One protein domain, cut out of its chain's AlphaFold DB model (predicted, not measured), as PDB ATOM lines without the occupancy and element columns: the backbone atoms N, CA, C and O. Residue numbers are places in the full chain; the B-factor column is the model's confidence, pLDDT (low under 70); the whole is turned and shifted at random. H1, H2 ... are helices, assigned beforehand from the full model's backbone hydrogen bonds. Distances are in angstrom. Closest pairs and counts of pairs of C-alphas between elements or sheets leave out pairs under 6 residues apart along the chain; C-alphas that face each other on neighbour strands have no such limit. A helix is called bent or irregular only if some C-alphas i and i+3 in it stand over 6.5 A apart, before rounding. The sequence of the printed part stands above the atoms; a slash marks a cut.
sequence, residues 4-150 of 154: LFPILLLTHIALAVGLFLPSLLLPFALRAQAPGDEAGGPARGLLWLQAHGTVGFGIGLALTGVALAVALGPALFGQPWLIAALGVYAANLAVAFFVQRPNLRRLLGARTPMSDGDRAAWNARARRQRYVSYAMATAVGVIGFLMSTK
ATOM      1  N   LEU A   4       5.056 -13.423  20.079       79.19
ATOM      2  CA  LEU A   4       6.032 -14.451  19.689       79.19
ATOM      3  C   LEU A   4       5.377 -15.807  19.426       79.19
ATOM      4  O   LEU A   4       5.857 -16.564  18.586       79.19
ATOM      5  N   PHE A   5       4.273 -16.104  20.111       80.38
ATOM      6  CA  PHE A   5       3.538 -17.355  19.951       80.38
ATOM      7  C   PHE A   5       3.121 -17.663  18.497       80.38
ATOM      8  O   PHE A   5       3.458 -18.749  18.020       80.38
ATOM      9  N   PRO A   6       2.462 -16.756  17.742       84.00
ATOM     10  CA  PRO A   6       2.076 -17.042  16.359       84.00
ATOM     11  C   PRO A   6       3.286 -17.237  15.438       84.00
ATOM     12  O   PRO A   6       3.250 -18.092  14.560       84.00
ATOM     13  N   ILE A   7       4.380 -16.504  15.667       85.75
ATOM     14  CA  ILE A   7       5.626 -16.648  14.897       85.75
ATOM     15  C   ILE A   7       6.263 -18.015  15.168       85.75
ATOM     16  O   ILE A   7       6.680 -18.706  14.237       85.75
ATOM     17  N   LEU A   8       6.305 -18.427  16.436       84.50
ATOM     18  CA  LEU A   8       6.824 -19.725  16.853       84.50
ATOM     19  C   LEU A   8       5.992 -20.870  16.264       84.50
ATOM     20  O   LEU A   8       6.556 -21.827  15.738       84.50
ATOM     21  N   LEU A   9       4.662 -20.745  16.298       81.88
ATOM     22  CA  LEU A   9       3.740 -21.717  15.718       81.88
ATOM     23  C   LEU A   9       3.904 -21.818  14.198       81.88
ATOM     24  O   LEU A   9       4.053 -22.920  13.676       81.88
ATOM     25  N   LEU A  10       3.929 -20.686  13.490       85.81
ATOM     26  CA  LEU A  10       4.142 -20.654  12.040       85.81
ATOM     27  C   LEU A  10       5.486 -21.272  11.660       85.81
ATOM     28  O   LEU A  10       5.558 -22.052  10.713       85.81
ATOM     29  N   THR A  11       6.532 -20.979  12.431       85.25
ATOM     30  CA  THR A  11       7.859 -21.560  12.230       85.25
ATOM     31  C   THR A  11       7.818 -23.071  12.449       85.25
ATOM     32  O   THR A  11       8.303 -23.818  11.606       85.25
ATOM     33  N   HIS A  12       7.181 -23.550  13.521       81.62
ATOM     34  CA  HIS A  12       7.027 -24.982  13.779       81.62
ATOM     35  C   HIS A  12       6.286 -25.697  12.642       81.62
ATOM     36  O   HIS A  12       6.740 -26.736  12.164       81.62
ATOM     37  N   ILE A  13       5.184 -25.114  12.158       81.75
ATOM     38  CA  ILE A  13       4.412 -25.655  11.033       81.75
ATOM     39  C   ILE A  13       5.262 -25.680   9.761       81.75
ATOM     40  O   ILE A  13       5.324 -26.711   9.093       81.75
ATOM     41  N   ALA A  14       5.957 -24.588   9.432       81.94
ATOM     42  CA  ALA A  14       6.813 -24.514   8.252       81.94
ATOM     43  C   ALA A  14       7.940 -25.558   8.296       81.94
ATOM     44  O   ALA A  14       8.207 -26.223   7.296       81.94
ATOM     45  N   LEU A  15       8.554 -25.758   9.466       80.00
ATOM     46  CA  LEU A  15       9.566 -26.790   9.687       80.00
ATOM     47  C   LEU A  15       8.974 -28.197   9.543       80.00
ATOM     48  O   LEU A  15       9.578 -29.040   8.881       80.00
ATOM     49  N   ALA A  16       7.788 -28.448  10.106       77.69
ATOM     50  CA  ALA A  16       7.109 -29.740  10.021       77.69
ATOM     51  C   ALA A  16       6.770 -30.085   8.567       77.69
ATOM     52  O   ALA A  16       7.095 -31.174   8.092       77.69
ATOM     53  N   VAL A  17       6.190 -29.127   7.838       76.00
ATOM     54  CA  VAL A  17       5.875 -29.253   6.412       76.00
ATOM     55  C   VAL A  17       7.154 -29.443   5.601       76.00
ATOM     56  O   VAL A  17       7.215 -30.368   4.802       76.00
ATOM     57  N   GLY A  18       8.213 -28.667   5.837       71.25
ATOM     58  CA  GLY A  18       9.494 -28.827   5.138       71.25
ATOM     59  C   GLY A  18      10.130 -30.212   5.321       71.25
ATOM     60  O   GLY A  18      10.818 -30.705   4.427       71.25
ATOM     61  N   LEU A  19       9.861 -30.875   6.451       71.44
ATOM     62  CA  LEU A  19      10.368 -32.211   6.772       71.44
ATOM     63  C   LEU A  19       9.487 -33.335   6.191       71.44
ATOM     64  O   LEU A  19      10.017 -34.348   5.721       71.44
ATOM     65  N   PHE A  20       8.163 -33.156   6.202       70.25
ATOM     66  CA  PHE A  20       7.181 -34.147   5.740       70.25
ATOM     67  C   PHE A  20       6.864 -34.071   4.246       70.25
ATOM     68  O   PHE A  20       6.613 -35.094   3.612       70.25
ATOM     69  N   LEU A  21       6.860 -32.877   3.662       72.38
ATOM     70  CA  LEU A  21       6.408 -32.657   2.292       72.38
ATOM     71  C   LEU A  21       7.280 -33.385   1.255       72.38
ATOM     72  O   LEU A  21       6.714 -34.080   0.409       72.38
ATOM     73  N   PRO A  22       8.629 -33.343   1.325       67.19
ATOM     74  CA  PRO A  22       9.462 -34.091   0.387       67.19
ATOM     75  C   PRO A  22       9.249 -35.583   0.515       67.19
ATOM     76  O   PRO A  22       9.167 -36.281  -0.484       67.19
ATOM     77  N   SER A  23       9.128 -36.080   1.738       65.44
ATOM     78  CA  SER A  23       9.073 -37.507   2.005       65.44
ATOM     79  C   SER A  23       7.716 -38.119   1.628       65.44
ATOM     80  O   SER A  23       7.665 -39.233   1.100       65.44
ATOM     81  N   LEU A  24       6.626 -37.362   1.786       68.06
ATOM     82  CA  LEU A  24       5.296 -37.722   1.293       68.06
ATOM     83  C   LEU A  24       5.190 -37.636  -0.229       68.06
ATOM     84  O   LEU A  24       4.634 -38.552  -0.832       68.06
ATOM     85  N   LEU A  25       5.706 -36.569  -0.850       69.44
ATOM     86  CA  LEU A  25       5.467 -36.289  -2.268       69.44
ATOM     87  C   LEU A  25       6.488 -36.919  -3.222       69.44
ATOM     88  O   LEU A  25       6.105 -37.243  -4.346       69.44
ATOM     89  N   LEU A  26       7.743 -37.163  -2.808       67.69
ATOM     90  CA  LEU A  26       8.760 -37.796  -3.673       67.69
ATOM     91  C   LEU A  26       8.263 -39.088  -4.331       67.69
ATOM     92  O   LEU A  26       8.436 -39.244  -5.534       67.69
ATOM     93  N   PRO A  27       7.648 -40.029  -3.591       65.12
ATOM     94  CA  PRO A  27       7.206 -41.301  -4.158       65.12
ATOM     95  C   PRO A  27       6.129 -41.144  -5.236       65.12
ATOM     96  O   PRO A  27       6.048 -41.981  -6.134       65.12
ATOM     97  N   PHE A  28       5.314 -40.085  -5.161       66.38
ATOM     98  CA  PHE A  28       4.328 -39.750  -6.189       66.38
ATOM     99  C   PHE A  28       4.968 -39.001  -7.361       66.38
ATOM    100  O   PHE A  28       4.660 -39.309  -8.506       66.38
ATOM    101  N   ALA A  29       5.902 -38.084  -7.097       65.38
ATOM    102  CA  ALA A  29       6.639 -37.365  -8.135       65.38
ATOM    103  C   ALA A  29       7.501 -38.315  -8.988       65.38
ATOM    104  O   ALA A  29       7.477 -38.247 -10.211       65.38
ATOM    105  N   LEU A  30       8.187 -39.268  -8.350       62.81
ATOM    106  CA  LEU A  30       8.986 -40.298  -9.021       62.81
ATOM    107  C   LEU A  30       8.128 -41.357  -9.728       62.81
ATOM    108  O   LEU A  30       8.629 -42.073 -10.585       62.81
ATOM    109  N   ARG A  31       6.834 -41.478  -9.397       62.25
ATOM    110  CA  ARG A  31       5.904 -42.350 -10.136       62.25
ATOM    111  C   ARG A  31       5.624 -41.813 -11.541       62.25
ATOM    112  O   ARG A  31       5.324 -42.611 -12.423       62.25
ATOM    113  N   ALA A  32       5.683 -40.496 -11.725       55.09
ATOM    114  CA  ALA A  32       5.436 -39.848 -13.008       55.09
ATOM    115  C   ALA A  32       6.655 -39.871 -13.950       55.09
ATOM    116  O   ALA A  32       6.521 -39.451 -15.092       55.09
ATOM    117  N   GLN A  33       7.820 -40.347 -13.489       54.97
ATOM    118  CA  GLN A  33       9.062 -40.379 -14.269       54.97
ATOM    119  C   GLN A  33       9.444 -41.815 -14.632       54.97
ATOM    120  O   GLN A  33       9.407 -42.716 -13.787       54.97
ATOM    121  N   ALA A  34       9.806 -42.031 -15.898       51.34
ATOM    122  CA  ALA A  34      10.336 -43.305 -16.363       51.34
ATOM    123  C   ALA A  34      11.810 -43.472 -15.928       51.34
ATOM    124  O   ALA A  34      12.505 -42.480 -15.692       51.34
ATOM    125  N   PRO A  35      12.327 -44.711 -15.811       45.25
ATOM    126  CA  PRO A  35      13.741 -44.932 -15.518       45.25
ATOM    127  C   PRO A  35      14.612 -44.324 -16.630       45.25
ATOM    128  O   PRO A  35      14.591 -44.819 -17.753       45.25
ATOM    129  N   GLY A  36      15.374 -43.274 -16.313       48.78
ATOM    130  CA  GLY A  36      16.257 -42.583 -17.262       48.78
ATOM    131  C   GLY A  36      15.866 -41.140 -17.588       48.78
ATOM    132  O   GLY A  36      16.685 -40.438 -18.173       48.78
ATOM    133  N   ASP A  37      14.684 -40.674 -17.169       52.75
ATOM    134  CA  ASP A  37      14.336 -39.252 -17.263       52.75
ATOM    135  C   ASP A  37      15.127 -38.428 -16.237       52.75
ATOM    136  O   ASP A  37      15.235 -38.799 -15.062       52.75
ATOM    137  N   GLU A  38      15.660 -37.277 -16.661       54.09
ATOM    138  CA  GLU A  38      16.198 -36.302 -15.715       54.09
ATOM    139  C   GLU A  38      15.094 -35.856 -14.749       54.09
ATOM    140  O   GLU A  38      13.978 -35.526 -15.157       54.09
ATOM    141  N   ALA A  39      15.406 -35.818 -13.449       55.28
ATOM    142  CA  ALA A  39      14.459 -35.387 -12.432       55.28
ATOM    143  C   ALA A  39      13.915 -33.983 -12.760       55.28
ATOM    144  O   ALA A  39      14.618 -32.983 -12.603       55.28
ATOM    145  N   GLY A  40      12.652 -33.907 -13.191       59.12
ATOM    146  CA  GLY A  40      11.981 -32.640 -13.492       59.12
ATOM    147  C   GLY A  40      11.997 -31.668 -12.303       59.12
ATOM    148  O   GLY A  40      12.104 -32.083 -11.145       59.12
ATOM    149  N   GLY A  41      11.860 -30.366 -12.580       64.88
ATOM    150  CA  GLY A  41      11.982 -29.260 -11.611       64.88
ATOM    151  C   GLY A  41      11.430 -29.517 -10.194       64.88
ATOM    152  O   GLY A  41      12.196 -29.404  -9.234       64.88
ATOM    153  N   PRO A  42      10.153 -29.920 -10.019       62.00
ATOM    154  CA  PRO A  42       9.591 -30.172  -8.689       62.00
ATOM    155  C   PRO A  42      10.243 -31.360  -7.962       62.00
ATOM    156  O   PRO A  42      10.483 -31.275  -6.760       62.00
ATOM    157  N   ALA A  43      10.610 -32.440  -8.662       63.59
ATOM    158  CA  ALA A  43      11.341 -33.557  -8.058       63.59
ATOM    159  C   ALA A  43      12.752 -33.128  -7.620       63.59
ATOM    160  O   ALA A  43      13.193 -33.484  -6.528       63.59
ATOM    161  N   ARG A  44      13.430 -32.295  -8.422       66.44
ATOM    162  CA  ARG A  44      14.751 -31.726  -8.105       66.44
ATOM    163  C   ARG A  44      14.706 -30.824  -6.866       66.44
ATOM    164  O   ARG A  44      15.581 -30.924  -6.011       66.44
ATOM    165  N   GLY A  45      13.658 -30.010  -6.728       64.19
ATOM    166  CA  GLY A  45      13.425 -29.172  -5.546       64.19
ATOM    167  C   GLY A  45      13.185 -29.989  -4.274       64.19
ATOM    168  O   GLY A  45      13.801 -29.722  -3.242       64.19
ATOM    169  N   LEU A  46      12.360 -31.038  -4.349       68.38
ATOM    170  CA  LEU A  46      12.132 -31.934  -3.211       68.38
ATOM    171  C   LEU A  46      13.406 -32.702  -2.812       68.38
ATOM    172  O   LEU A  46      13.684 -32.855  -1.622       68.38
ATOM    173  N   LEU A  47      14.205 -33.137  -3.793       69.31
ATOM    174  CA  LEU A  47      15.506 -33.772  -3.567       69.31
ATOM    175  C   LEU A  47      16.506 -32.817  -2.909       69.31
ATOM    176  O   LEU A  47      17.190 -33.206  -1.962       69.31
ATOM    177  N   TRP A  48      16.564 -31.564  -3.364       69.19
ATOM    178  CA  TRP A  48      17.416 -30.535  -2.773       69.19
ATOM    179  C   TRP A  48      17.022 -30.240  -1.322       69.19
ATOM    180  O   TRP A  48      17.893 -30.222  -0.449       69.19
ATOM    181  N   LEU A  49      15.717 -30.106  -1.046       67.25
ATOM    182  CA  LEU A  49      15.187 -29.866   0.300       67.25
ATOM    183  C   LEU A  49      15.496 -31.042   1.240       67.25
ATOM    184  O   LEU A  49      15.878 -30.849   2.396       67.25
ATOM    185  N   GLN A  50      15.410 -32.271   0.726       68.00
ATOM    186  CA  GLN A  50      15.765 -33.481   1.463       68.00
ATOM    187  C   GLN A  50      17.284 -33.605   1.707       68.00
ATOM    188  O   GLN A  50      17.699 -34.113   2.755       68.00
ATOM    189  N   ALA A  51      18.115 -33.137   0.771       65.44
ATOM    190  CA  ALA A  51      19.572 -33.164   0.875       65.44
ATOM    191  C   ALA A  51      20.130 -32.098   1.837       65.44
ATOM    192  O   ALA A  51      21.031 -32.416   2.610       65.44
ATOM    193  N   HIS A  52      19.579 -30.878   1.842       64.38
ATOM    194  CA  HIS A  52      20.144 -29.735   2.579       64.38
ATOM    195  C   HIS A  52      19.417 -29.398   3.892       64.38
ATOM    196  O   HIS A  52      20.024 -28.840   4.800       64.38
ATOM    197  N   GLY A  53      18.130 -29.730   4.032       59.25
ATOM    198  CA  GLY A  53      17.307 -29.208   5.132       59.25
ATOM    199  C   GLY A  53      17.160 -30.122   6.349       59.25
ATOM    200  O   GLY A  53      16.607 -29.733   7.369       59.25
ATOM    201  N   THR A  54      17.606 -31.372   6.290       65.38
ATOM    202  CA  THR A  54      16.964 -32.429   7.083       65.38
ATOM    203  C   THR A  54      17.387 -32.565   8.546       65.38
ATOM    204  O   THR A  54      16.599 -33.100   9.333       65.38
ATOM    205  N   VAL A  55      18.593 -32.121   8.914       68.50
ATOM    206  CA  VAL A  55      19.052 -32.057  10.317       68.50
ATOM    207  C   VAL A  55      18.662 -30.716  10.931       68.50
ATOM    208  O   VAL A  55      18.098 -30.698  12.020       68.50
ATOM    209  N   GLY A  56      18.853 -29.615  10.196       71.75
ATOM    210  CA  GLY A  56      18.438 -28.276  10.622       71.75
ATOM    211  C   GLY A  56      16.931 -28.177  10.864       71.75
ATOM    212  O   GLY A  56      16.518 -27.710  11.920       71.75
ATOM    213  N   PHE A  57      16.104 -28.712   9.957       72.38
ATOM    214  CA  PHE A  57      14.658 -28.790  10.173       72.38
ATOM    215  C   PHE A  57      14.295 -29.697  11.345       72.38
ATOM    216  O   PHE A  57      13.394 -29.352  12.093       72.38
ATOM    217  N   GLY A  58      15.000 -30.814  11.553       71.25
ATOM    218  CA  GLY A  58      14.744 -31.705  12.690       71.25
ATOM    219  C   GLY A  58      15.048 -31.047  14.036       71.25
ATOM    220  O   GLY A  58      14.218 -31.083  14.941       71.25
ATOM    221  N   ILE A  59      16.207 -30.392  14.147       78.44
ATOM    222  CA  ILE A  59      16.611 -29.646  15.345       78.44
ATOM    223  C   ILE A  59      15.664 -28.467  15.570       78.44
ATOM    224  O   ILE A  59      15.136 -28.310  16.666       78.44
ATOM    225  N   GLY A  60      15.388 -27.673  14.532       82.00
ATOM    226  CA  GLY A  60      14.454 -26.554  14.618       82.00
ATOM    227  C   GLY A  60      13.059 -27.004  15.046       82.00
ATOM    228  O   GLY A  60      12.437 -26.363  15.886       82.00
ATOM    229  N   LEU A  61      12.568 -28.126  14.517       82.44
ATOM    230  CA  LEU A  61      11.260 -28.687  14.851       82.44
ATOM    231  C   LEU A  61      11.201 -29.156  16.309       82.44
ATOM    232  O   LEU A  61      10.216 -28.888  16.992       82.44
ATOM    233  N   ALA A  62      12.265 -29.797  16.802       80.75
ATOM    234  CA  ALA A  62      12.378 -30.197  18.203       80.75
ATOM    235  C   ALA A  62      12.417 -28.975  19.134       80.75
ATOM    236  O   ALA A  62      11.638 -28.902  20.081       80.75
ATOM    237  N   LEU A  63      13.260 -27.984  18.829       85.75
ATOM    238  CA  LEU A  63      13.386 -26.760  19.624       85.75
ATOM    239  C   LEU A  63      12.081 -25.957  19.647       85.75
ATOM    240  O   LEU A  63      11.627 -25.548  20.712       85.75
ATOM    241  N   THR A  64      11.446 -25.766  18.489       85.19
ATOM    242  CA  THR A  64      10.165 -25.048  18.397       85.19
ATOM    243  C   THR A  64       9.023 -25.824  19.049       85.19
ATOM    244  O   THR A  64       8.173 -25.208  19.682       85.19
ATOM    245  N   GLY A  65       9.024 -27.158  18.974       82.00
ATOM    246  CA  GLY A  65       8.052 -28.007  19.664       82.00
ATOM    247  C   GLY A  65       8.177 -27.923  21.187       82.00
ATOM    248  O   GLY A  65       7.176 -27.732  21.873       82.00
ATOM    249  N   VAL A  66       9.405 -27.979  21.716       83.88
ATOM    250  CA  VAL A  66       9.676 -27.781  23.152       83.88
ATOM    251  C   VAL A  66       9.267 -26.375  23.586       83.88
ATOM    252  O   VAL A  66       8.578 -26.223  24.590       83.88
ATOM    253  N   ALA A  67       9.626 -25.347  22.814       85.06
ATOM    254  CA  ALA A  67       9.246 -23.972  23.113       85.06
ATOM    255  C   ALA A  67       7.718 -23.782  23.125       85.06
ATOM    256  O   ALA A  67       7.200 -23.099  24.008       85.06
ATOM    257  N   LEU A  68       6.985 -24.418  22.200       84.19
ATOM    258  CA  LEU A  68       5.519 -24.413  22.194       84.19
ATOM    259  C   LEU A  68       4.945 -25.132  23.417       84.19
ATOM    260  O   LEU A  68       4.038 -24.600  24.048       84.19
ATOM    261  N   ALA A  69       5.486 -26.295  23.787       82.50
ATOM    262  CA  ALA A  69       5.048 -27.036  24.971       82.50
ATOM    263  C   ALA A  69       5.253 -26.228  26.264       82.50
ATOM    264  O   ALA A  69       4.367 -26.183  27.114       82.50
ATOM    265  N   VAL A  70       6.390 -25.537  26.388       85.62
ATOM    266  CA  VAL A  70       6.676 -24.651  27.525       85.62
ATOM    267  C   VAL A  70       5.744 -23.437  27.528       85.62
ATOM    268  O   VAL A  70       5.206 -23.092  28.576       85.62
ATOM    269  N   ALA A  71       5.515 -22.807  26.371       84.06
ATOM    270  CA  ALA A  71       4.663 -21.622  26.258       84.06
ATOM    271  C   ALA A  71       3.176 -21.914  26.522       84.06
ATOM    272  O   ALA A  71       2.474 -21.070  27.075       84.06
ATOM    273  N   LEU A  72       2.699 -23.093  26.118       81.44
ATOM    274  CA  LEU A  72       1.318 -23.543  26.318       81.44
ATOM    275  C   LEU A  72       1.074 -24.121  27.720       81.44
ATOM    276  O   LEU A  72      -0.065 -24.161  28.182       81.44
ATOM    277  N   GLY A  73       2.144 -24.534  28.401       83.12
ATOM    278  CA  GLY A  73       2.115 -25.039  29.763       83.12
ATOM    279  C   GLY A  73       1.599 -26.481  29.902       83.12
ATOM    280  O   GLY A  73       1.067 -27.074  28.958       83.12
ATOM    281  N   PRO A  74       1.728 -27.073  31.106       78.50
ATOM    282  CA  PRO A  74       1.464 -28.496  31.336       78.50
ATOM    283  C   PRO A  74      -0.006 -28.890  31.159       78.50
ATOM    284  O   PRO A  74      -0.302 -30.030  30.814       78.50
ATOM    285  N   ALA A  75      -0.930 -27.944  31.362       78.50
ATOM    286  CA  ALA A  75      -2.371 -28.168  31.249       78.50
ATOM    287  C   ALA A  75      -2.792 -28.645  29.849       78.50
ATOM    288  O   ALA A  75      -3.793 -29.344  29.704       78.50
ATOM    289  N   LEU A  76      -2.001 -28.321  28.821       77.06
ATOM    290  CA  LEU A  76      -2.218 -28.790  27.458       77.06
ATOM    291  C   LEU A  76      -2.136 -30.327  27.363       77.06
ATOM    292  O   LEU A  76      -2.932 -30.945  26.658       77.06
ATOM    293  N   PHE A  77      -1.240 -30.953  28.133       77.69
ATOM    294  CA  PHE A  77      -1.108 -32.412  28.208       77.69
ATOM    295  C   PHE A  77      -2.250 -33.085  28.973       77.69
ATOM    296  O   PHE A  77      -2.332 -34.303  28.967       77.69
ATOM    297  N   GLY A  78      -3.158 -32.327  29.592       80.88
ATOM    298  CA  GLY A  78      -4.391 -32.880  30.153       80.88
ATOM    299  C   GLY A  78      -5.407 -33.296  29.086       80.88
ATOM    300  O   GLY A  78      -6.399 -33.935  29.416       80.88
ATOM    301  N   GLN A  79      -5.190 -32.934  27.814       84.25
ATOM    302  CA  GLN A  79      -6.112 -33.258  26.728       84.25
ATOM    303  C   GLN A  79      -5.742 -34.599  26.074       84.25
ATOM    304  O   GLN A  79      -4.709 -34.703  25.406       84.25
ATOM    305  N   PRO A  80      -6.582 -35.635  26.201       85.81
ATOM    306  CA  PRO A  80      -6.212 -36.992  25.805       85.81
ATOM    307  C   PRO A  80      -6.119 -37.163  24.281       85.81
ATOM    308  O   PRO A  80      -5.214 -37.838  23.785       85.81
ATOM    309  N   TRP A  81      -6.959 -36.458  23.509       87.56
ATOM    310  CA  TRP A  81      -6.831 -36.383  22.046       87.56
ATOM    311  C   TRP A  81      -5.491 -35.788  21.604       87.56
ATOM    312  O   TRP A  81      -4.955 -36.181  20.565       87.56
ATOM    313  N   LEU A  82      -4.927 -34.869  22.394       85.44
ATOM    314  CA  LEU A  82      -3.653 -34.244  22.083       85.44
ATOM    315  C   LEU A  82      -2.494 -35.193  22.366       85.44
ATOM    316  O   LEU A  82      -1.593 -35.293  21.538       85.44
ATOM    317  N   ILE A  83      -2.528 -35.923  23.484       86.75
ATOM    318  CA  ILE A  83      -1.537 -36.972  23.766       86.75
ATOM    319  C   ILE A  83      -1.544 -38.004  22.635       86.75
ATOM    320  O   ILE A  83      -0.483 -38.347  22.111       86.75
ATOM    321  N   ALA A  84      -2.728 -38.458  22.214       87.62
ATOM    322  CA  ALA A  84      -2.864 -39.390  21.101       87.62
ATOM    323  C   ALA A  84      -2.268 -38.812  19.805       87.62
ATOM    324  O   ALA A  84      -1.458 -39.470  19.151       87.62
ATOM    325  N   ALA A  85      -2.596 -37.561  19.463       85.62
ATOM    326  CA  ALA A  85      -2.056 -36.889  18.284       85.62
ATOM    327  C   ALA A  85      -0.525 -36.740  18.342       85.62
ATOM    328  O   ALA A  85       0.153 -37.015  17.355       85.62
ATOM    329  N   LEU A  86       0.030 -36.364  19.499       85.56
ATOM    330  CA  LEU A  86       1.474 -36.257  19.723       85.56
ATOM    331  C   LEU A  86       2.170 -37.618  19.622       85.56
ATOM    332  O   LEU A  86       3.244 -37.708  19.029       85.56
ATOM    333  N   GLY A  87       1.554 -38.682  20.140       87.56
ATOM    334  CA  GLY A  87       2.060 -40.049  20.026       87.56
ATOM    335  C   GLY A  87       2.103 -40.529  18.575       87.56
ATOM    336  O   GLY A  87       3.141 -41.001  18.107       87.56
ATOM    337  N   VAL A  88       1.009 -40.337  17.827       87.94
ATOM    338  CA  VAL A  88       0.952 -40.658  16.390       87.94
ATOM    339  C   VAL A  88       1.969 -39.822  15.615       87.94
ATOM    340  O   VAL A  88       2.672 -40.352  14.757       87.94
ATOM    341  N   TYR A  89       2.107 -38.536  15.939       83.31
ATOM    342  CA  TYR A  89       3.088 -37.650  15.322       83.31
ATOM    343  C   TYR A  89       4.530 -38.109  15.571       83.31
ATOM    344  O   TYR A  89       5.309 -38.211  14.622       83.31
ATOM    345  N   ALA A  90       4.877 -38.450  16.814       83.75
ATOM    346  CA  ALA A  90       6.202 -38.947  17.174       83.75
ATOM    347  C   ALA A  90       6.526 -40.269  16.460       83.75
ATOM    348  O   ALA A  90       7.609 -40.412  15.889       83.75
ATOM    349  N   ALA A  91       5.572 -41.207  16.416       85.81
ATOM    350  CA  ALA A  91       5.719 -42.456  15.674       85.81
ATOM    351  C   ALA A  91       5.919 -42.201  14.172       85.81
ATOM    352  O   ALA A  91       6.813 -42.775  13.548       85.81
ATOM    353  N   ASN A  92       5.136 -41.289  13.593       85.00
ATOM    354  CA  ASN A  92       5.233 -40.920  12.185       85.00
ATOM    355  C   ASN A  92       6.597 -40.283  11.855       85.00
ATOM    356  O   ASN A  92       7.214 -40.611  10.842       85.00
ATOM    357  N   LEU A  93       7.113 -39.430  12.744       78.38
ATOM    358  CA  LEU A  93       8.437 -38.823  12.613       78.38
ATOM    359  C   LEU A  93       9.558 -39.871  12.714       78.38
ATOM    360  O   LEU A  93      10.514 -39.825  11.935       78.38
ATOM    361  N   ALA A  94       9.427 -40.848  13.615       82.12
ATOM    362  CA  ALA A  94      10.368 -41.959  13.730       82.12
ATOM    363  C   ALA A  94      10.398 -42.804  12.444       82.12
ATOM    364  O   ALA A  94      11.474 -43.081  11.912       82.12
ATOM    365  N   VAL A  95       9.235 -43.144  11.882       81.25
ATOM    366  CA  VAL A  95       9.145 -43.853  10.594       81.25
ATOM    367  C   VAL A  95       9.786 -43.031   9.471       81.25
ATOM    368  O   VAL A  95      10.591 -43.565   8.699       81.25
ATOM    369  N   ALA A  96       9.503 -41.727   9.410       77.88
ATOM    370  CA  ALA A  96      10.105 -40.822   8.434       77.88
ATOM    371  C   ALA A  96      11.641 -40.851   8.510       77.88
ATOM    372  O   ALA A  96      12.334 -40.981   7.496       77.88
ATOM    373  N   PHE A  97      12.190 -40.750   9.723       74.06
ATOM    374  CA  PHE A  97      13.625 -40.617   9.933       74.06
ATOM    375  C   PHE A  97      14.380 -41.942   9.765       74.06
ATOM    376  O   PHE A  97      15.380 -41.986   9.046       74.06
ATOM    377  N   PHE A  98      13.897 -43.017  10.392       78.75
ATOM    378  CA  PHE A  98      14.610 -44.294  10.474       78.75
ATOM    379  C   PHE A  98      14.302 -45.258   9.329       78.75
ATOM    380  O   PHE A  98      15.147 -46.085   8.999       78.75
ATOM    381  N   VAL A  99      13.129 -45.166   8.695       79.88
ATOM    382  CA  VAL A  99      12.727 -46.102   7.629       79.88
ATOM    383  C   VAL A  99      12.723 -45.405   6.280       79.88
ATOM    384  O   VAL A  99      13.376 -45.841   5.329       79.88
ATOM    385  N   GLN A 100      11.998 -44.294   6.187       72.69
ATOM    386  CA  GLN A 100      11.706 -43.671   4.906       72.69
ATOM    387  C   GLN A 100      12.957 -43.056   4.270       72.69
ATOM    388  O   GLN A 100      13.213 -43.266   3.082       72.69
ATOM    389  N   ARG A 101      13.766 -42.338   5.055       70.38
ATOM    390  CA  ARG A 101      15.004 -41.696   4.585       70.38
ATOM    391  C   ARG A 101      16.062 -42.666   4.055       70.38
ATOM    392  O   ARG A 101      16.509 -42.442   2.927       70.38
ATOM    393  N   PRO A 102      16.503 -43.706   4.793       74.31
ATOM    394  CA  PRO A 102      17.523 -44.615   4.274       74.31
ATOM    395  C   PRO A 102      17.036 -45.351   3.024       74.31
ATOM    396  O   PRO A 102      17.812 -45.531   2.086       74.31
ATOM    397  N   ASN A 103      15.749 -45.697   2.958       73.06
ATOM    398  CA  ASN A 103      15.173 -46.330   1.776       73.06
ATOM    399  C   ASN A 103      15.136 -45.388   0.565       73.06
ATOM    400  O   ASN A 103      15.534 -45.806  -0.519       73.06
ATOM    401  N   LEU A 104      14.748 -44.116   0.730       70.62
ATOM    402  CA  LEU A 104      14.785 -43.131  -0.363       70.62
ATOM    403  C   LEU A 104      16.207 -42.895  -0.868       70.62
ATOM    404  O   LEU A 104      16.430 -42.935  -2.073       70.62
ATOM    405  N   ARG A 105      17.185 -42.727   0.032       72.00
ATOM    406  CA  ARG A 105      18.599 -42.573  -0.359       72.00
ATOM    407  C   ARG A 105      19.095 -43.769  -1.174       72.00
ATOM    408  O   ARG A 105      19.777 -43.583  -2.175       72.00
ATOM    409  N   ARG A 106      18.713 -44.991  -0.786       69.38
ATOM    410  CA  ARG A 106      19.046 -46.224  -1.522       69.38
ATOM    411  C   ARG A 106      18.346 -46.326  -2.880       69.38
ATOM    412  O   ARG A 106      18.918 -46.908  -3.793       69.38
ATOM    413  N   LEU A 107      17.127 -45.799  -3.014       71.50
ATOM    414  CA  LEU A 107      16.395 -45.781  -4.286       71.50
ATOM    415  C   LEU A 107      16.973 -44.754  -5.268       71.50
ATOM    416  O   LEU A 107      17.065 -45.057  -6.452       71.50
ATOM    417  N   LEU A 108      17.384 -43.587  -4.766       68.62
ATOM    418  CA  LEU A 108      17.961 -42.489  -5.549       68.62
ATOM    419  C   LEU A 108      19.432 -42.718  -5.923       68.62
ATOM    420  O   LEU A 108      19.888 -42.217  -6.940       68.62
ATOM    421  N   GLY A 109      20.177 -43.466  -5.104       67.44
ATOM    422  CA  GLY A 109      21.579 -43.810  -5.359       67.44
ATOM    423  C   GLY A 109      21.788 -45.038  -6.254       67.44
ATOM    424  O   GLY A 109      22.928 -45.476  -6.412       67.44
ATOM    425  N   ALA A 110      20.719 -45.636  -6.791       67.62
ATOM    426  CA  ALA A 110      20.832 -46.755  -7.720       67.62
ATOM    427  C   ALA A 110      21.471 -46.276  -9.037       67.62
ATOM    428  O   ALA A 110      21.005 -45.311  -9.636       67.62
ATOM    429  N   ARG A 111      22.563 -46.925  -9.462       60.12
ATOM    430  CA  ARG A 111      23.307 -46.552 -10.674       60.12
ATOM    431  C   ARG A 111      22.689 -47.194 -11.911       60.12
ATOM    432  O   ARG A 111      22.343 -48.371 -11.882       60.12
ATOM    433  N   THR A 112      22.641 -46.435 -12.997       64.56
ATOM    434  CA  THR A 112      22.297 -46.911 -14.343       64.56
ATOM    435  C   THR A 112      23.598 -47.157 -15.124       64.56
ATOM    436  O   THR A 112      24.511 -46.338 -14.992       64.56
ATOM    437  N   PRO A 113      23.725 -48.230 -15.930       62.72
ATOM    438  CA  PRO A 113      22.726 -49.264 -16.219       62.72
ATOM    439  C   PRO A 113      22.607 -50.319 -15.103       62.72
ATOM    440  O   PRO A 113      23.608 -50.758 -14.543       62.72
ATOM    441  N   MET A 114      21.372 -50.731 -14.786       72.50
ATOM    442  CA  MET A 114      21.084 -51.810 -13.826       72.50
ATOM    443  C   MET A 114      20.924 -53.146 -14.552       72.50
ATOM    444  O   MET A 114      20.298 -53.198 -15.612       72.50
ATOM    445  N   SER A 115      21.414 -54.229 -13.946       78.94
ATOM    446  CA  SER A 115      21.085 -55.587 -14.386       78.94
ATOM    447  C   SER A 115      19.589 -55.895 -14.174       78.94
ATOM    448  O   SER A 115      18.912 -55.241 -13.373       78.94
ATOM    449  N   ASP A 116      19.056 -56.915 -14.853       78.50
ATOM    450  CA  ASP A 116      17.660 -57.349 -14.676       78.50
ATOM    451  C   ASP A 116      17.332 -57.743 -13.227       78.50
ATOM    452  O   ASP A 116      16.271 -57.384 -12.704       78.50
ATOM    453  N   GLY A 117      18.270 -58.415 -12.548       78.50
ATOM    454  CA  GLY A 117      18.138 -58.793 -11.139       78.50
ATOM    455  C   GLY A 117      18.098 -57.583 -10.204       78.50
ATOM    456  O   GLY A 117      17.241 -57.501  -9.316       78.50
ATOM    457  N   ASP A 118      18.956 -56.589 -10.444       78.31
ATOM    458  CA  ASP A 118      18.978 -55.350  -9.660       78.31
ATOM    459  C   ASP A 118      17.701 -54.531  -9.856       78.31
ATOM    460  O   ASP A 118      17.166 -53.956  -8.901       78.31
ATOM    461  N   ARG A 119      17.170 -54.516 -11.084       76.88
ATOM    462  CA  ARG A 119      15.918 -53.845 -11.440       76.88
ATOM    463  C   ARG A 119      14.714 -54.461 -10.723       76.88
ATOM    464  O   ARG A 119      13.889 -53.725 -10.176       76.88
ATOM    465  N   ALA A 120      14.631 -55.789 -10.636       81.19
ATOM    466  CA  ALA A 120      13.588 -56.464  -9.860       81.19
ATOM    467  C   ALA A 120      13.676 -56.124  -8.359       81.19
ATOM    468  O   ALA A 120      12.668 -55.776  -7.731       81.19
ATOM    469  N   ALA A 121      14.885 -56.140  -7.788       80.44
ATOM    470  CA  ALA A 121      15.110 -55.787  -6.389       80.44
ATOM    471  C   ALA A 121      14.781 -54.311  -6.093       80.44
ATOM    472  O   ALA A 121      14.224 -53.993  -5.037       80.44
ATOM    473  N   TRP A 122      15.087 -53.404  -7.024       79.19
ATOM    474  CA  TRP A 122      14.726 -51.989  -6.931       79.19
ATOM    475  C   TRP A 122      13.208 -51.788  -6.967       79.19
ATOM    476  O   TRP A 122      12.665 -51.116  -6.089       79.19
ATOM    477  N   ASN A 123      12.502 -52.455  -7.887       80.06
ATOM    478  CA  ASN A 123      11.039 -52.400  -7.986       80.06
ATOM    479  C   ASN A 123      10.346 -52.883  -6.701       80.06
ATOM    480  O   ASN A 123       9.392 -52.258  -6.227       80.06
ATOM    481  N   ALA A 124      10.839 -53.968  -6.094       81.81
ATOM    482  CA  ALA A 124      10.313 -54.474  -4.828       81.81
ATOM    483  C   ALA A 124      10.496 -53.463  -3.680       81.81
ATOM    484  O   ALA A 124       9.571 -53.231  -2.894       81.81
ATOM    485  N   ARG A 125      11.664 -52.812  -3.603       77.75
ATOM    486  CA  ARG A 125      11.939 -51.749  -2.620       77.75
ATOM    487  C   ARG A 125      11.067 -50.517  -2.855       77.75
ATOM    488  O   ARG A 125      10.488 -50.001  -1.901       77.75
ATOM    489  N   ALA A 126      10.910 -50.091  -4.106       75.56
ATOM    490  CA  ALA A 126      10.041 -48.979  -4.476       75.56
ATOM    491  C   ALA A 126       8.579 -49.249  -4.076       75.56
ATOM    492  O   ALA A 126       7.908 -48.363  -3.548       75.56
ATOM    493  N   ARG A 127       8.091 -50.488  -4.239       80.31
ATOM    494  CA  ARG A 127       6.748 -50.886  -3.785       80.31
ATOM    495  C   ARG A 127       6.606 -50.813  -2.263       80.31
ATOM    496  O   ARG A 127       5.637 -50.235  -1.784       80.31
ATOM    497  N   ARG A 128       7.575 -51.336  -1.499       79.88
ATOM    498  CA  ARG A 128       7.576 -51.228  -0.024       79.88
ATOM    499  C   ARG A 128       7.555 -49.773   0.437       79.88
ATOM    500  O   ARG A 128       6.795 -49.430   1.336       79.88
ATOM    501  N   GLN A 129       8.328 -48.918  -0.223       77.31
ATOM    502  CA  GLN A 129       8.378 -47.495   0.091       77.31
ATOM    503  C   GLN A 129       7.018 -46.802  -0.077       77.31
ATOM    504  O   GLN A 129       6.674 -45.933   0.718       77.31
ATOM    505  N   ARG A 130       6.212 -47.215  -1.064       78.19
ATOM    506  CA  ARG A 130       4.851 -46.683  -1.250       78.19
ATOM    507  C   ARG A 130       3.934 -47.022  -0.080       78.19
ATOM    508  O   ARG A 130       3.221 -46.142   0.386       78.19
ATOM    509  N   TYR A 131       3.985 -48.255   0.425       82.50
ATOM    510  CA  TYR A 131       3.191 -48.642   1.595       82.50
ATOM    511  C   TYR A 131       3.570 -47.831   2.836       82.50
ATOM    512  O   TYR A 131       2.683 -47.395   3.564       82.50
ATOM    513  N   VAL A 132       4.865 -47.558   3.032       82.94
ATOM    514  CA  VAL A 132       5.331 -46.667   4.108       82.94
ATOM    515  C   VAL A 132       4.724 -45.273   3.947       82.94
ATOM    516  O   VAL A 132       4.155 -44.743   4.894       82.94
ATOM    517  N   SER A 133       4.761 -44.701   2.742       79.38
ATOM    518  CA  SER A 133       4.161 -43.387   2.493       79.38
ATOM    519  C   SER A 133       2.643 -43.360   2.692       79.38
ATOM    520  O   SER A 133       2.135 -42.372   3.214       79.38
ATOM    521  N   TYR A 134       1.914 -44.426   2.345       83.31
ATOM    522  CA  TYR A 134       0.478 -44.525   2.637       83.31
ATOM    523  C   TYR A 134       0.191 -44.596   4.137       83.31
ATOM    524  O   TYR A 134      -0.716 -43.913   4.613       83.31
ATOM    525  N   ALA A 135       0.980 -45.361   4.892       86.38
ATOM    526  CA  ALA A 135       0.858 -45.425   6.346       86.38
ATOM    527  C   ALA A 135       1.110 -44.049   6.984       86.38
ATOM    528  O   ALA A 135       0.325 -43.598   7.816       86.38
ATOM    529  N   MET A 136       2.148 -43.340   6.537       85.31
ATOM    530  CA  MET A 136       2.463 -41.999   7.029       85.31
ATOM    531  C   MET A 136       1.387 -40.968   6.669       85.31
ATOM    532  O   MET A 136       1.012 -40.159   7.514       85.31
ATOM    533  N   ALA A 137       0.856 -41.005   5.444       83.62
ATOM    534  CA  ALA A 137      -0.249 -40.138   5.032       83.62
ATOM    535  C   ALA A 137      -1.511 -40.400   5.868       83.62
ATOM    536  O   ALA A 137      -2.171 -39.462   6.309       83.62
ATOM    537  N   THR A 138      -1.803 -41.672   6.149       87.44
ATOM    538  CA  THR A 138      -2.911 -42.069   7.027       87.44
ATOM    539  C   THR A 138      -2.703 -41.533   8.442       87.44
ATOM    540  O   THR A 138      -3.616 -40.942   9.006       87.44
ATOM    541  N   ALA A 139      -1.490 -41.652   8.994       87.25
ATOM    542  CA  ALA A 139      -1.154 -41.101  10.305       87.25
ATOM    543  C   ALA A 139      -1.360 -39.576  10.361       87.25
ATOM    544  O   ALA A 139      -1.928 -39.073  11.325       87.25
ATOM    545  N   VAL A 140      -0.972 -38.842   9.309       84.50
ATOM    546  CA  VAL A 140      -1.248 -37.395   9.197       84.50
ATOM    547  C   VAL A 140      -2.753 -37.116   9.174       84.50
ATOM    548  O   VAL A 140      -3.213 -36.223   9.882       84.50
ATOM    549  N   GLY A 141      -3.529 -37.897   8.416       85.38
ATOM    550  CA  GLY A 141      -4.989 -37.788   8.387       85.38
ATOM    551  C   GLY A 141      -5.625 -38.019   9.762       85.38
ATOM    552  O   GLY A 141      -6.479 -37.241  10.178       85.38
ATOM    553  N   VAL A 142      -5.157 -39.027  10.503       89.44
ATOM    554  CA  VAL A 142      -5.600 -39.311  11.880       89.44
ATOM    555  C   VAL A 142      -5.270 -38.151  12.818       89.44
ATOM    556  O   VAL A 142      -6.129 -37.740  13.591       89.44
ATOM    557  N   ILE A 143      -4.068 -37.574  12.733       85.69
ATOM    558  CA  ILE A 143      -3.698 -36.391  13.527       85.69
ATOM    559  C   ILE A 143      -4.644 -35.222  13.222       85.69
ATOM    560  O   ILE A 143      -5.177 -34.610  14.147       85.69
ATOM    561  N   GLY A 144      -4.891 -34.937  11.939       84.94
ATOM    562  CA  GLY A 144      -5.815 -33.881  11.520       84.94
ATOM    563  C   GLY A 144      -7.238 -34.116  12.031       84.94
ATOM    564  O   GLY A 144      -7.871 -33.197  12.551       84.94
ATOM    565  N   PHE A 145      -7.712 -35.360  11.969       88.31
ATOM    566  CA  PHE A 145      -9.001 -35.761  12.523       88.31
ATOM    567  C   PHE A 145      -9.072 -35.538  14.040       88.31
ATOM    568  O   PHE A 145     -10.031 -34.926  14.514       88.31
ATOM    569  N   LEU A 146      -8.055 -35.969  14.798       86.25
ATOM    570  CA  LEU A 146      -7.982 -35.775  16.251       86.25
ATOM    571  C   LEU A 146      -7.984 -34.287  16.625       86.25
ATOM    572  O   LEU A 146      -8.702 -33.885  17.537       86.25
ATOM    573  N   MET A 147      -7.231 -33.461  15.895       85.69
ATOM    574  CA  MET A 147      -7.176 -32.013  16.119       85.69
ATOM    575  C   MET A 147      -8.491 -31.299  15.779       85.69
ATOM    576  O   MET A 147      -8.829 -30.300  16.415       85.69
ATOM    577  N   SER A 148      -9.228 -31.796  14.781       84.38
ATOM    578  CA  SER A 148     -10.487 -31.198  14.331       84.38
ATOM    579  C   SER A 148     -11.672 -31.599  15.205       84.38
ATOM    580  O   SER A 148     -12.472 -30.740  15.566       84.38
ATOM    581  N   THR A 149     -11.786 -32.883  15.544       87.44
ATOM    582  CA  THR A 149     -12.938 -33.419  16.285       87.44
ATOM    583  C   THR A 149     -12.763 -33.353  17.797       87.44
ATOM    584  O   THR A 149     -13.763 -33.382  18.507       87.44
ATOM    585  N   LYS A 150     -11.516 -33.229  18.285       88.38
ATOM    586  CA  LYS A 150     -11.151 -33.146  19.712       88.38
ATOM    587  C   LYS A 150     -11.957 -34.126  20.573       88.38
ATOM    588  O   LYS A 150     -12.636 -33.703  21.510       88.38
TER     589      LYS A 150
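Overview. This is residues 4 to 150 of the 154 residues of an uncharacterized protein of Chloroflexi bacterium CSP1-4 (UniProt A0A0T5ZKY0). A long helical hairpin, H5 and H6, runs along a rod; H1 slants from H3 to this hairpin, packing on it with residues 20 to 27, and H2 also packs on H1. H4 is a short turn at one end of the rod. The printed part has 147 residues with six named helices, H1 to H6 in order, and no named strand: all helix. It is only just loose, close to compact, with a radius of gyration of the C-alphas of 17.7 A and spans of 58 by 26 by 22 A.

Arrangement. H6, residues 116 to 149, and H5, residues 80 to 108, form a hairpin: they touch at a shallow tilt of 19 degrees, opposite ways, closest at the C-alphas of Ala 85 and Ile 143, 5.1 A. With H1, residues 4 to 32, they make a bundle, three helices grouped together. H1 is the hub, touching four helices. Its residues 23 to 27 touch H6, closest at the C-alphas of Leu 24 and Ser 133, 5.9 A; its residues 20 to 23 touch H5, at a steep tilt of 43 degrees. H3, residues 54 to 72, touches H1, closest at the C-alphas of Leu 15 and Phe 57, 5.5 A. H2, residues 41 to 52, touches H1, closest at the C-alphas of Pro 22 and Leu 46, 5.0 A. H4, residues 74 to 78, touches no helix. Every O i to N i+4 pair is within hydrogen-bond range in H2 and H6, against 20 of 25 in H1, 14 of 15 in H3, 22 of 25 in H5 and 0 of 1 in H4, where 2 of 2 O i to N i+3 pairs are.

Along the chain. H6 is 49.7 A long, H1 41.4 A, H5 40.0 A and H3 26.3 A. C-alpha 4 is at (6.032, -14.451, 19.689) and C-alpha 149 at (-12.938, -33.419, 16.285). H1 has a kink of 36 degrees near residue 24 and is only just irregular, C-alphas 24 and 27 being 6.8 A apart.

Size, cuts and confidence. The C-alphas farthest apart, those of Ala 75 and Ser 115, are 58.2 A apart. The printed part has no cut and no long link. Mean pLDDT of the printed part is 76.0; residues 22 to 55, 106 and 108 to 113 are under 70.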